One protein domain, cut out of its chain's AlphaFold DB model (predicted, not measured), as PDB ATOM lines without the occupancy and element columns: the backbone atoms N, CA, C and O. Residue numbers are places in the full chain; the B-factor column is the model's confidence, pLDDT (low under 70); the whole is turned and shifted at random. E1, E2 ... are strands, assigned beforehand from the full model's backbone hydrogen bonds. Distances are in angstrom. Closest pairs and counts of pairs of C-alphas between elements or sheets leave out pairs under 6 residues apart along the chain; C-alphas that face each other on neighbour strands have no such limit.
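Overview. This is residues 25 to 105 of the 105 residues of an uncharacterized protein of Flavobacteriaceae bacterium (UniProt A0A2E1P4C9). Two sheets lie face to face as a sandwich with crossed strands: E3, E2, E1 and E7 make the larger layer, and E4, E5 and E6 the smaller. A long loop, residues 47 to 63, runs back over the larger sheet's other face. The printed part has 81 residues, with seven strands, E1 to E7 in chain order, and no named helix; the class is all strand, though only 38 residues are in named elements. The larger sheet, E3 E2 E1 E7, is mixed; the smaller is antiparallel. The whole is compact, with a radius of gyration of the C-alphas of 12.3 A and spans of 37 by 26 by 19 A.

Arrangement. Start at E1, residues 28 to 33, which forms an antiparallel hairpin with E2, residues 40 to 46; N 31 and O 42 are 2.8 A apart. E3, residues 64 to 70, is parallel to E2, with N 43 and O 66 2.9 A apart. E4, residues 72 to 76, E5, residues 81 to 85, and E6, residues 93 to 96, form a meander, each strand the antiparallel neighbour of the one before: look at N 74 and O 83, 2.9 A, and N 82 and O 95, 2.8 A. E7, residues 101 to 104, is antiparallel to E1, with N 30 and O 103 2.8 A apart. Between the sheets, the closest C-alphas of E2 and E4 are those of Gln 46 and Ala 72, 6.3 A. E6 and E7 are apart.

Along the chain. Find C-alpha 28 at (-13.105, -41.820, -45.760), where E1 begins; it runs 16.9 A. E2 measures 20.1 A, E3 19.4 A, E4 13.7 A and E5 14.2 A, before the shorter E6 and E7. E7 ends at C-alpha 104, (-11.650, -37.033, -48.006).

Size, cuts and confidence. The C-alphas farthest apart, Glu 61 and Ser 89, are 37.5 A apart. The printed part has no cut, and E2 to E3 is its long link. Mean pLDDT of the printed part is 93.4; residue 37 is under 70.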
ATOM      1  N   THR A  25     -12.076 -43.715 -55.693       95.44
ATOM      2  CA  THR A  25     -12.213 -44.402 -54.403       95.44
ATOM      3  C   THR A  25     -11.504 -43.624 -53.299       95.44
ATOM      4  O   THR A  25     -10.342 -43.256 -53.454       95.44
ATOM      5  N   VAL A  26     -12.195 -43.429 -52.176       95.44
ATOM      6  CA  VAL A  26     -11.650 -42.811 -50.963       95.44
ATOM      7  C   VAL A  26     -11.915 -43.721 -49.766       95.44
ATOM      8  O   VAL A  26     -12.921 -44.426 -49.703       95.44
ATOM      9  N   THR A  27     -10.998 -43.718 -48.811       96.25
ATOM     10  CA  THR A  27     -11.068 -44.498 -47.569       96.25
ATOM     11  C   THR A  27     -12.009 -43.875 -46.543       96.25
ATOM     12  O   THR A  27     -12.688 -44.594 -45.805       96.25
ATOM     13  N   TYR A  28     -12.099 -42.543 -46.525       97.38
ATOM     14  CA  TYR A  28     -13.105 -41.820 -45.760       97.38
ATOM     15  C   TYR A  28     -13.588 -40.562 -46.481       97.38
ATOM     16  O   TYR A  28     -12.893 -39.981 -47.319       97.38
ATOM     17  N   LEU A  29     -14.774 -40.106 -46.086       97.56
ATOM     18  CA  LEU A  29     -15.311 -38.797 -46.434       97.56
ATOM     19  C   LEU A  29     -16.068 -38.236 -45.232       97.56
ATOM     20  O   LEU A  29     -17.047 -38.825 -44.773       97.56
ATOM     21  N   THR A  30     -15.617 -37.096 -44.718       97.69
ATOM     22  CA  THR A  30     -16.298 -36.387 -43.633       97.69
ATOM     23  C   THR A  30     -16.991 -35.146 -44.163       97.69
ATOM     24  O   THR A  30     -16.393 -34.389 -44.930       97.69
ATOM     25  N   LEU A  31     -18.213 -34.915 -43.700       97.38
ATOM     26  CA  LEU A  31     -19.010 -33.730 -43.975       97.38
ATOM     27  C   LEU A  31     -19.188 -32.952 -42.679       97.38
ATOM     28  O   LEU A  31     -19.433 -33.545 -41.632       97.38
ATOM     29  N   THR A  32     -19.087 -31.631 -42.729       96.69
ATOM     30  CA  THR A  32     -19.382 -30.748 -41.595       96.69
ATOM     31  C   THR A  32     -20.201 -29.553 -42.057       96.69
ATOM     32  O   THR A  32     -19.849 -28.908 -43.044       96.69
ATOM     33  N   ASN A  33     -21.294 -29.261 -41.356       94.44
ATOM     34  CA  ASN A  33     -22.142 -28.101 -41.605       94.44
ATOM     35  C   ASN A  33     -22.497 -27.429 -40.277       94.44
ATOM     36  O   ASN A  33     -23.202 -28.005 -39.452       94.44
ATOM     37  N   GLU A  34     -22.018 -26.202 -40.095       88.75
ATOM     38  CA  GLU A  34     -22.237 -25.397 -38.889       88.75
ATOM     39  C   GLU A  34     -23.465 -24.478 -38.995       88.75
ATOM     40  O   GLU A  34     -23.852 -23.852 -38.016       88.75
ATOM     41  N   ASN A  35     -24.122 -24.408 -40.158       83.56
ATOM     42  CA  ASN A  35     -25.260 -23.511 -40.403       83.56
ATOM     43  C   ASN A  35     -26.589 -24.028 -39.817       83.56
ATOM     44  O   ASN A  35     -27.657 -23.532 -40.168       83.56
ATOM     45  N   THR A  36     -26.545 -25.050 -38.963       72.50
ATOM     46  CA  THR A  36     -27.713 -25.663 -38.316       72.50
ATOM     47  C   THR A  36     -27.673 -25.389 -36.813       72.50
ATOM     48  O   THR A  36     -26.607 -25.096 -36.278       72.50
ATOM     49  N   GLU A  37     -28.817 -25.455 -36.122       67.44
ATOM     50  CA  GLU A  37     -28.952 -25.205 -34.674       67.44
ATOM     51  C   GLU A  37     -28.151 -26.218 -33.824       67.44
ATOM     52  O   GLU A  37     -28.700 -27.155 -33.254       67.44
ATOM     53  N   GLY A  38     -26.831 -26.036 -33.759       77.00
ATOM     54  CA  GLY A  38     -25.879 -26.913 -33.074       77.00
ATOM     55  C   GLY A  38     -24.771 -27.452 -33.979       77.00
ATOM     56  O   GLY A  38     -23.704 -27.776 -33.464       77.00
ATOM     57  N   GLY A  39     -24.975 -27.468 -35.300       89.06
ATOM     58  CA  GLY A  39     -24.048 -28.020 -36.287       89.06
ATOM     59  C   GLY A  39     -24.138 -29.547 -36.420       89.06
ATOM     60  O   GLY A  39     -24.598 -30.256 -35.525       89.06
ATOM     61  N   SER A  40     -23.702 -30.084 -37.558       94.38
ATOM     62  CA  SER A  40     -23.725 -31.527 -37.817       94.38
ATOM     63  C   SER A  40     -22.479 -32.001 -38.550       94.38
ATOM     64  O   SER A  40     -21.983 -31.341 -39.465       94.38
ATOM     65  N   GLN A  41     -22.011 -33.186 -38.170       95.94
ATOM     66  CA  GLN A  41     -20.916 -33.898 -38.807       95.94
ATOM     67  C   GLN A  41     -21.329 -35.320 -39.172       95.94
ATOM     68  O   GLN A  41     -21.971 -36.019 -38.392       95.94
ATOM     69  N   PHE A  42     -20.892 -35.766 -40.343       97.00
ATOM     70  CA  PHE A  42     -21.046 -37.147 -40.793       97.00
ATOM     71  C   PHE A  42     -19.684 -37.679 -41.208       97.00
ATOM     72  O   PHE A  42     -18.944 -36.968 -41.887       97.00
ATOM     73  N   ALA A  43     -19.363 -38.917 -40.850       97.44
ATOM     74  CA  ALA A  43     -18.179 -39.611 -41.338       97.44
ATOM     75  C   ALA A  43     -18.590 -40.888 -42.062       97.44
ATOM     76  O   ALA A  43     -19.086 -41.819 -41.436       97.44
ATOM     77  N   TYR A  44     -18.365 -40.943 -43.370       98.00
ATOM     78  CA  TYR A  44     -18.474 -42.174 -44.143       98.00
ATOM     79  C   TYR A  44     -17.108 -42.846 -44.128       98.00
ATOM     80  O   TYR A  44     -16.148 -42.280 -44.650       98.00
ATOM     81  N   LEU A  45     -17.014 -44.017 -43.506       97.62
ATOM     82  CA  LEU A  45     -15.757 -44.738 -43.308       97.62
ATOM     83  C   LEU A  45     -15.822 -46.085 -44.016       97.62
ATOM     84  O   LEU A  45     -16.776 -46.840 -43.817       97.62
ATOM     85  N   GLN A  46     -14.815 -46.424 -44.822       95.19
ATOM     86  CA  GLN A  46     -14.683 -47.806 -45.271       95.19
ATOM     87  C   GLN A  46     -14.455 -48.733 -44.071       95.19
ATOM     88  O   GLN A  46     -13.887 -48.324 -43.063       95.19
ATOM     89  N   SER A  47     -14.893 -49.991 -44.173       79.88
ATOM     90  CA  SER A  47     -14.984 -50.934 -43.038       79.88
ATOM     91  C   SER A  47     -13.671 -51.197 -42.271       79.88
ATOM     92  O   SER A  47     -13.694 -51.813 -41.211       79.88
ATOM     93  N   ASN A  48     -12.527 -50.767 -42.801       83.94
ATOM     94  CA  ASN A  48     -11.197 -50.879 -42.203       83.94
ATOM     95  C   ASN A  48     -10.652 -49.558 -41.621       83.94
ATOM     96  O   ASN A  48      -9.498 -49.529 -41.198       83.94
ATOM     97  N   ILE A  49     -11.440 -48.481 -41.622       90.75
ATOM     98  CA  ILE A  49     -11.067 -47.160 -41.110       90.75
ATOM     99  C   ILE A  49     -11.832 -46.874 -39.820       90.75
ATOM    100  O   ILE A  49     -13.040 -47.086 -39.731       90.75
ATOM    101  N   THR A  50     -11.119 -46.370 -38.822       90.38
ATOM    102  CA  THR A  50     -11.675 -45.911 -37.551       90.38
ATOM    103  C   THR A  50     -11.826 -44.390 -37.546       90.38
ATOM    104  O   THR A  50     -11.178 -43.680 -38.318       90.38
ATOM    105  N   GLU A  51     -12.701 -43.870 -36.683       89.44
ATOM    106  CA  GLU A  51     -13.007 -42.434 -36.615       89.44
ATOM    107  C   GLU A  51     -11.769 -41.565 -36.342       89.44
ATOM    108  O   GLU A  51     -11.641 -40.488 -36.916       89.44
ATOM    109  N   ASP A  52     -10.831 -42.039 -35.520       91.44
ATOM    110  CA  ASP A  52      -9.600 -41.330 -35.150       91.44
ATOM    111  C   ASP A  52      -8.640 -41.097 -36.327       91.44
ATOM    112  O   ASP A  52      -7.782 -40.216 -36.263       91.44
ATOM    113  N   LEU A  53      -8.802 -41.851 -37.418       92.31
ATOM    114  CA  LEU A  53      -8.032 -41.679 -38.649       92.31
ATOM    115  C   LEU A  53      -8.685 -40.690 -39.624       92.31
ATOM    116  O   LEU A  53      -8.038 -40.266 -40.586       92.31
ATOM    117  N   ALA A  54      -9.948 -40.322 -39.395       94.25
ATOM    118  CA  ALA A  54     -10.681 -39.399 -40.244       94.25
ATOM    119  C   ALA A  54     -10.421 -37.947 -39.818       94.25
ATOM    120  O   ALA A  54     -10.481 -37.582 -38.645       94.25
ATOM    121  N   ILE A  55     -10.139 -37.090 -40.798       95.81
ATOM    122  CA  ILE A  55      -9.921 -35.661 -40.562       95.81
ATOM    123  C   ILE A  55     -11.230 -34.931 -40.805       95.81
ATOM    124  O   ILE A  55     -11.757 -34.998 -41.909       95.81
ATOM    125  N   PHE A  56     -11.689 -34.173 -39.816       95.06
ATOM    126  CA  PHE A  56     -12.902 -33.366 -39.899       95.06
ATOM    127  C   PHE A  56     -12.568 -31.887 -40.106       95.06
ATOM    128  O   PHE A  56     -11.492 -31.410 -39.736       95.06
ATOM    129  N   CYS A  57     -13.506 -31.135 -40.678       95.25
ATOM    130  CA  CYS A  57     -13.468 -29.682 -40.554       95.25
ATOM    131  C   CYS A  57     -13.779 -29.252 -39.112       95.25
ATOM    132  O   CYS A  57     -14.278 -30.043 -38.308       95.25
ATOM    133  N   PHE A  58     -13.486 -27.988 -38.798       92.12
ATOM    134  CA  PHE A  58     -13.880 -27.393 -37.525       92.12
ATOM    135  C   PHE A  58     -15.400 -27.485 -37.328       92.12
ATOM    136  O   PHE A  58     -16.156 -27.364 -38.291       92.12
ATOM    137  N   CYS A  59     -15.810 -27.723 -36.086       92.00
ATOM    138  CA  CYS A  59     -17.195 -27.685 -35.644       92.00
ATOM    139  C   CYS A  59     -17.219 -27.266 -34.173       92.00
ATOM    140  O   CYS A  59     -16.307 -27.618 -33.416       92.00
ATOM    141  N   LEU A  60     -18.257 -26.542 -33.764       87.69
ATOM    142  CA  LEU A  60     -18.509 -26.212 -32.360       87.69
ATOM    143  C   LEU A  60     -18.739 -27.473 -31.503       87.69
ATOM    144  O   LEU A  60     -19.139 -28.520 -32.007       87.69
ATOM    145  N   GLU A  61     -18.548 -27.363 -30.184       85.06
ATOM    146  CA  GLU A  61     -18.747 -28.487 -29.245       85.06
ATOM    147  C   GLU A  61     -20.169 -29.067 -29.271       85.06
ATOM    148  O   GLU A  61     -20.369 -30.235 -28.951       85.06
ATOM    149  N   SER A  62     -21.160 -28.265 -29.665       88.44
ATOM    150  CA  SER A  62     -22.554 -28.694 -29.790       88.44
ATOM    151  C   SER A  62     -22.831 -29.579 -31.006       88.44
ATOM    152  O   SER A  62     -23.947 -30.084 -31.126       88.44
ATOM    153  N   CYS A  63     -21.870 -29.743 -31.920       91.50
ATOM    154  CA  CYS A  63     -22.103 -30.474 -33.157       91.50
ATOM    155  C   CYS A  63     -22.400 -31.945 -32.895       91.50
ATOM    156  O   CYS A  63     -21.616 -32.662 -32.272       91.50
ATOM    157  N   SER A  64     -23.504 -32.431 -33.459       93.25
ATOM    158  CA  SER A  64     -23.770 -33.866 -33.495       93.25
ATOM    159  C   SER A  64     -22.846 -34.537 -34.504       93.25
ATOM    160  O   SER A  64     -22.670 -34.018 -35.608       93.25
ATOM    161  N   ARG A  65     -22.324 -35.719 -34.177       94.12
ATOM    162  CA  ARG A  65     -21.533 -36.530 -35.106       94.12
ATOM    163  C   ARG A  65     -22.165 -37.898 -35.309       94.12
ATOM    164  O   ARG A  65     -22.492 -38.578 -34.341       94.12
ATOM    165  N   GLU A  66     -22.280 -38.305 -36.568       96.06
ATOM    166  CA  GLU A  66     -22.715 -39.644 -36.959       96.06
ATOM    167  C   GLU A  66     -21.615 -40.358 -37.751       96.06
ATOM    168  O   GLU A  66     -21.048 -39.802 -38.697       96.06
ATOM    169  N   ILE A  67     -21.325 -41.603 -37.369       96.00
ATOM    170  CA  ILE A  67     -20.359 -42.466 -38.050       96.00
ATOM    171  C   ILE A  67     -21.115 -43.510 -38.866       96.00
ATOM    172  O   ILE A  67     -21.933 -44.261 -38.338       96.00
ATOM    173  N   ILE A  68     -20.817 -43.562 -40.160       96.81
ATOM    174  CA  ILE A  68     -21.496 -44.385 -41.154       96.81
ATOM    175  C   ILE A  68     -20.454 -45.296 -41.796       96.81
ATOM    176  O   ILE A  68     -19.679 -44.884 -42.660       96.81
ATOM    177  N   ASN A  69     -20.442 -46.560 -41.385       96.31
ATOM    178  CA  ASN A  69     -19.555 -47.553 -41.979       96.31
ATOM    179  C   ASN A  69     -20.118 -48.028 -43.321       96.31
ATOM    180  O   ASN A  69     -21.282 -48.419 -43.418       96.31
ATOM    181  N   VAL A  70     -19.278 -48.010 -44.350       97.06
ATOM    182  CA  VAL A  70     -19.620 -48.389 -45.720       97.06
ATOM    183  C   VAL A  70     -18.618 -49.411 -46.256       97.06
ATOM    184  O   VAL A  70     -17.480 -49.517 -45.798       97.06
ATOM    185  N   PHE A  71     -19.050 -50.203 -47.229       96.38
ATOM    186  CA  PHE A  71     -18.198 -51.147 -47.943       96.38
ATOM    187  C   PHE A  71     -17.361 -50.434 -49.013       96.38
ATOM    188  O   PHE A  71     -16.142 -50.583 -49.079       96.38
ATOM    189  N   ALA A  72     -18.016 -49.611 -49.834       96.19
ATOM    190  CA  ALA A  72     -17.381 -48.822 -50.884       96.19
ATOM    191  C   ALA A  72     -17.741 -47.350 -50.714       96.19
ATOM    192  O   ALA A  72     -18.880 -47.033 -50.367       96.19
ATOM    193  N   LEU A  73     -16.780 -46.473 -50.988       97.50
ATOM    194  CA  LEU A  73     -16.942 -45.029 -50.941       97.50
ATOM    195  C   LEU A  73     -16.117 -44.400 -52.058       97.50
ATOM    196  O   LEU A  73     -14.935 -44.703 -52.225       97.50
ATOM    197  N   GLU A  74     -16.755 -43.543 -52.838       97.25
ATOM    198  CA  GLU A  74     -16.112 -42.862 -53.950       97.25
ATOM    199  C   GLU A  74     -16.557 -41.404 -54.002       97.25
ATOM    200  O   GLU A  74     -17.721 -41.092 -53.742       97.25
ATOM    201  N   TYR A  75     -15.634 -40.518 -54.365       96.75
ATOM    202  CA  TYR A  75     -15.859 -39.082 -54.438       96.75
ATOM    203  C   TYR A  75     -15.526 -38.538 -55.820       96.75
ATOM    204  O   TYR A  75     -14.578 -38.972 -56.471       96.75
ATOM    205  N   ASN A  76     -16.326 -37.583 -56.265       95.00
ATOM    206  CA  ASN A  76     -16.123 -36.827 -57.477       95.00
ATOM    207  C   ASN A  76     -15.684 -35.408 -57.100       95.00
ATOM    208  O   ASN A  76     -16.495 -34.586 -56.666       95.00
ATOM    209  N   GLU A  77     -14.392 -35.134 -57.264       85.94
ATOM    210  CA  GLU A  77     -13.794 -33.851 -56.885       85.94
ATOM    211  C   GLU A  77     -14.279 -32.686 -57.759       85.94
ATOM    212  O   GLU A  77     -14.359 -31.559 -57.274       85.94
ATOM    213  N   ASP A  78     -14.674 -32.955 -59.007       88.19
ATOM    214  CA  ASP A  78     -15.141 -31.927 -59.938       88.19
ATOM    215  C   ASP A  78     -16.596 -31.512 -59.664       88.19
ATOM    216  O   ASP A  78     -16.967 -30.354 -59.870       88.19
ATOM    217  N   THR A  79     -17.449 -32.447 -59.219       91.56
ATOM    218  CA  THR A  79     -18.893 -32.198 -59.026       91.56
ATOM    219  C   THR A  79     -19.321 -32.067 -57.572       91.56
ATOM    220  O   THR A  79     -20.449 -31.632 -57.322       91.56
ATOM    221  N   THR A  80     -18.451 -32.392 -56.608       92.06
ATOM    222  CA  THR A  80     -18.774 -32.517 -55.171       92.06
ATOM    223  C   THR A  80     -19.855 -33.565 -54.884       92.06
ATOM    224  O   THR A  80     -20.615 -33.472 -53.921       92.06
ATOM    225  N   GLU A  81     -19.977 -34.569 -55.748       96.38
ATOM    226  CA  GLU A  81     -20.847 -35.721 -55.523       96.38
ATOM    227  C   GLU A  81     -20.036 -36.871 -54.938       96.38
ATOM    228  O   GLU A  81     -18.895 -37.110 -55.319       96.38
ATOM    229  N   PHE A  82     -20.631 -37.626 -54.026       97.50
ATOM    230  CA  PHE A  82     -20.060 -38.872 -53.541       97.50
ATOM    231  C   PHE A  82     -21.084 -39.986 -53.634       97.50
ATOM    232  O   PHE A  82     -22.297 -39.759 -53.625       97.50
ATOM    233  N   ARG A  83     -20.576 -41.209 -53.710       97.81
ATOM    234  CA  ARG A  83     -21.404 -42.402 -53.715       97.81
ATOM    235  C   ARG A  83     -20.840 -43.478 -52.814       97.81
ATOM    236  O   ARG A  83     -19.628 -43.591 -52.653       97.81
ATOM    237  N   PHE A  84     -21.725 -44.271 -52.230       97.69
ATOM    238  CA  PHE A  84     -21.340 -45.315 -51.290       97.69
ATOM    239  C   PHE A  84     -22.251 -46.538 -51.365       97.69
ATOM    240  O   PHE A  84     -23.363 -46.476 -51.893       97.69
ATOM    241  N   LYS A  85     -21.761 -47.653 -50.822       97.31
ATOM    242  CA  LYS A  85     -22.504 -48.908 -50.648       97.31
ATOM    243  C   LYS A  85     -22.339 -49.413 -49.228       97.31
ATOM    244  O   LYS A  85     -21.227 -49.376 -48.711       97.31
ATOM    245  N   PHE A  86     -23.395 -49.953 -48.631       96.81
ATOM    246  CA  PHE A  86     -23.290 -50.613 -47.329       96.81
ATOM    247  C   PHE A  86     -22.761 -52.043 -47.462       96.81
ATOM    248  O   PHE A  86     -21.913 -52.447 -46.674       96.81
ATOM    249  N   ASN A  87     -23.182 -52.767 -48.503       96.19
ATOM    250  CA  ASN A  87     -22.728 -54.122 -48.817       96.19
ATOM    251  C   ASN A  87     -22.246 -54.237 -50.278       96.19
ATOM    252  O   ASN A  87     -22.619 -53.418 -51.120       96.19
ATOM    253  N   PRO A  88     -21.463 -55.276 -50.633       95.19
ATOM    254  CA  PRO A  88     -20.938 -55.448 -51.993       95.19
ATOM    255  C   PRO A  88     -22.018 -55.567 -53.077       95.19
ATOM    256  O   PRO A  88     -21.825 -55.093 -54.198       95.19
ATOM    257  N   SER A  89     -23.142 -56.204 -52.742       97.19
ATOM    258  CA  SER A  89     -24.277 -56.437 -53.643       97.19
ATOM    259  C   SER A  89     -25.201 -55.235 -53.798       97.19
ATOM    260  O   SER A  89     -26.063 -55.260 -54.671       97.19
ATOM    261  N   ASP A  90     -25.064 -54.219 -52.947       97.12
ATOM    262  CA  ASP A  90     -25.960 -53.068 -52.970       97.12
ATOM    263  C   ASP A  90     -25.666 -52.184 -54.186       97.12
ATOM    264  O   ASP A  90     -24.536 -52.107 -54.682       97.12
ATOM    265  N   GLU A  91     -26.684 -51.466 -54.648       97.75
ATOM    266  CA  GLU A  91     -26.495 -50.367 -55.591       97.75
ATOM    267  C   GLU A  91     -25.836 -49.166 -54.902       97.75
ATOM    268  O   GLU A  91     -25.945 -48.974 -53.688       97.75
ATOM    269  N   PHE A  92     -25.145 -48.336 -55.686       97.19
ATOM    270  CA  PHE A  92     -24.574 -47.097 -55.161       97.19
ATOM    271  C   PHE A  92     -25.676 -46.112 -54.760       97.19
ATOM    272  O   PHE A  92     -26.548 -45.776 -55.561       97.19
ATOM    273  N   GLN A  93     -25.583 -45.590 -53.540       97.88
ATOM    274  CA  GLN A  93     -26.342 -44.421 -53.107       97.88
ATOM    275  C   GLN A  93     -25.533 -43.166 -53.398       97.88
ATOM    276  O   GLN A  93     -24.338 -43.139 -53.117       97.88
ATOM    277  N   TYR A  94     -26.181 -42.135 -53.933       96.94
ATOM    278  CA  TYR A  94     -25.545 -40.877 -54.319       96.94
ATOM    279  C   TYR A  94     -25.953 -39.760 -53.364       96.94
ATOM    280  O   TYR A  94     -27.122 -39.641 -52.990       96.94
ATOM    281  N   LYS A  95     -24.989 -38.925 -52.991       97.06
ATOM    282  CA  LYS A  95     -25.191 -37.712 -52.200       97.06
ATOM    283  C   LYS A  95     -24.284 -36.600 -52.720       97.06
ATOM    284  O   LYS A  95     -23.295 -36.856 -53.401       97.06
ATOM    285  N   SER A  96     -24.619 -35.360 -52.381       95.00
ATOM    286  CA  SER A  96     -23.773 -34.201 -52.661       95.00
ATOM    287  C   SER A  96     -23.181 -33.650 -51.371       95.00
ATOM    288  O   SER A  96     -23.834 -33.654 -50.326       95.00
ATOM    289  N   SER A  97     -21.948 -33.168 -51.463       94.62
ATOM    290  CA  SER A  97     -21.229 -32.475 -50.402       94.62
ATOM    291  C   SER A  97     -21.105 -30.965 -50.647       94.62
ATOM    292  O   SER A  97     -20.426 -30.283 -49.889       94.62
ATOM    293  N   ARG A  98     -21.784 -30.426 -51.672       92.88
ATOM    294  CA  ARG A  98     -21.678 -29.022 -52.112       92.88
ATOM    295  C   ARG A  98     -21.844 -27.998 -50.988       92.88
ATOM    296  O   ARG A  98     -21.094 -27.031 -50.934       92.88
ATOM    297  N   ASP A  99     -22.809 -28.225 -50.103       91.19
ATOM    298  CA  ASP A  99     -23.147 -27.304 -49.008       91.19
ATOM    299  C   ASP A  99     -22.442 -27.663 -47.684       91.19
ATOM    300  O   ASP A  99     -22.832 -27.197 -46.613       91.19
ATOM    301  N   TRP A 100     -21.420 -28.522 -47.741       94.44
ATOM    302  CA  TRP A 100     -20.710 -29.053 -46.581       94.44
ATOM    303  C   TRP A 100     -19.214 -28.770 -46.682       94.44
ATOM    304  O   TRP A 100     -18.592 -28.928 -47.736       94.44
ATOM    305  N   CYS A 101     -18.587 -28.456 -45.550       95.25
ATOM    306  CA  CYS A 101     -17.139 -28.558 -45.464       95.25
ATOM    307  C   CYS A 101     -16.753 -30.036 -45.549       95.25
ATOM    308  O   CYS A 101     -17.173 -30.841 -44.715       95.25
ATOM    309  N   THR A 102     -15.981 -30.388 -46.577       96.00
ATOM    310  CA  THR A 102     -15.680 -31.781 -46.922       96.00
ATOM    311  C   THR A 102     -14.194 -32.069 -46.762       96.00
ATOM    312  O   THR A 102     -13.346 -31.285 -47.192       96.00
ATOM    313  N   ARG A 103     -13.868 -33.217 -46.166       96.50
ATOM    314  CA  ARG A 103     -12.519 -33.801 -46.165       96.50
ATOM    315  C   ARG A 103     -12.614 -35.247 -46.618       96.50
ATOM    316  O   ARG A 103     -13.478 -35.974 -46.140       96.50
ATOM    317  N   SER A 104     -11.719 -35.663 -47.497       93.50
ATOM    318  CA  SER A 104     -11.650 -37.033 -48.006       93.50
ATOM    319  C   SER A 104     -10.200 -37.451 -48.208       93.50
ATOM    320  O   SER A 104      -9.322 -36.600 -48.386       93.50
ATOM    321  N   LYS A 105      -9.950 -38.758 -48.138       92.88
ATOM    322  CA  LYS A 105      -8.654 -39.381 -48.427       92.88
ATOM    323  C   LYS A 105      -8.846 -40.832 -48.816       92.88
ATOM    324  O   LYS A 105      -9.711 -41.478 -48.186       92.88
TER     325      LYS A 105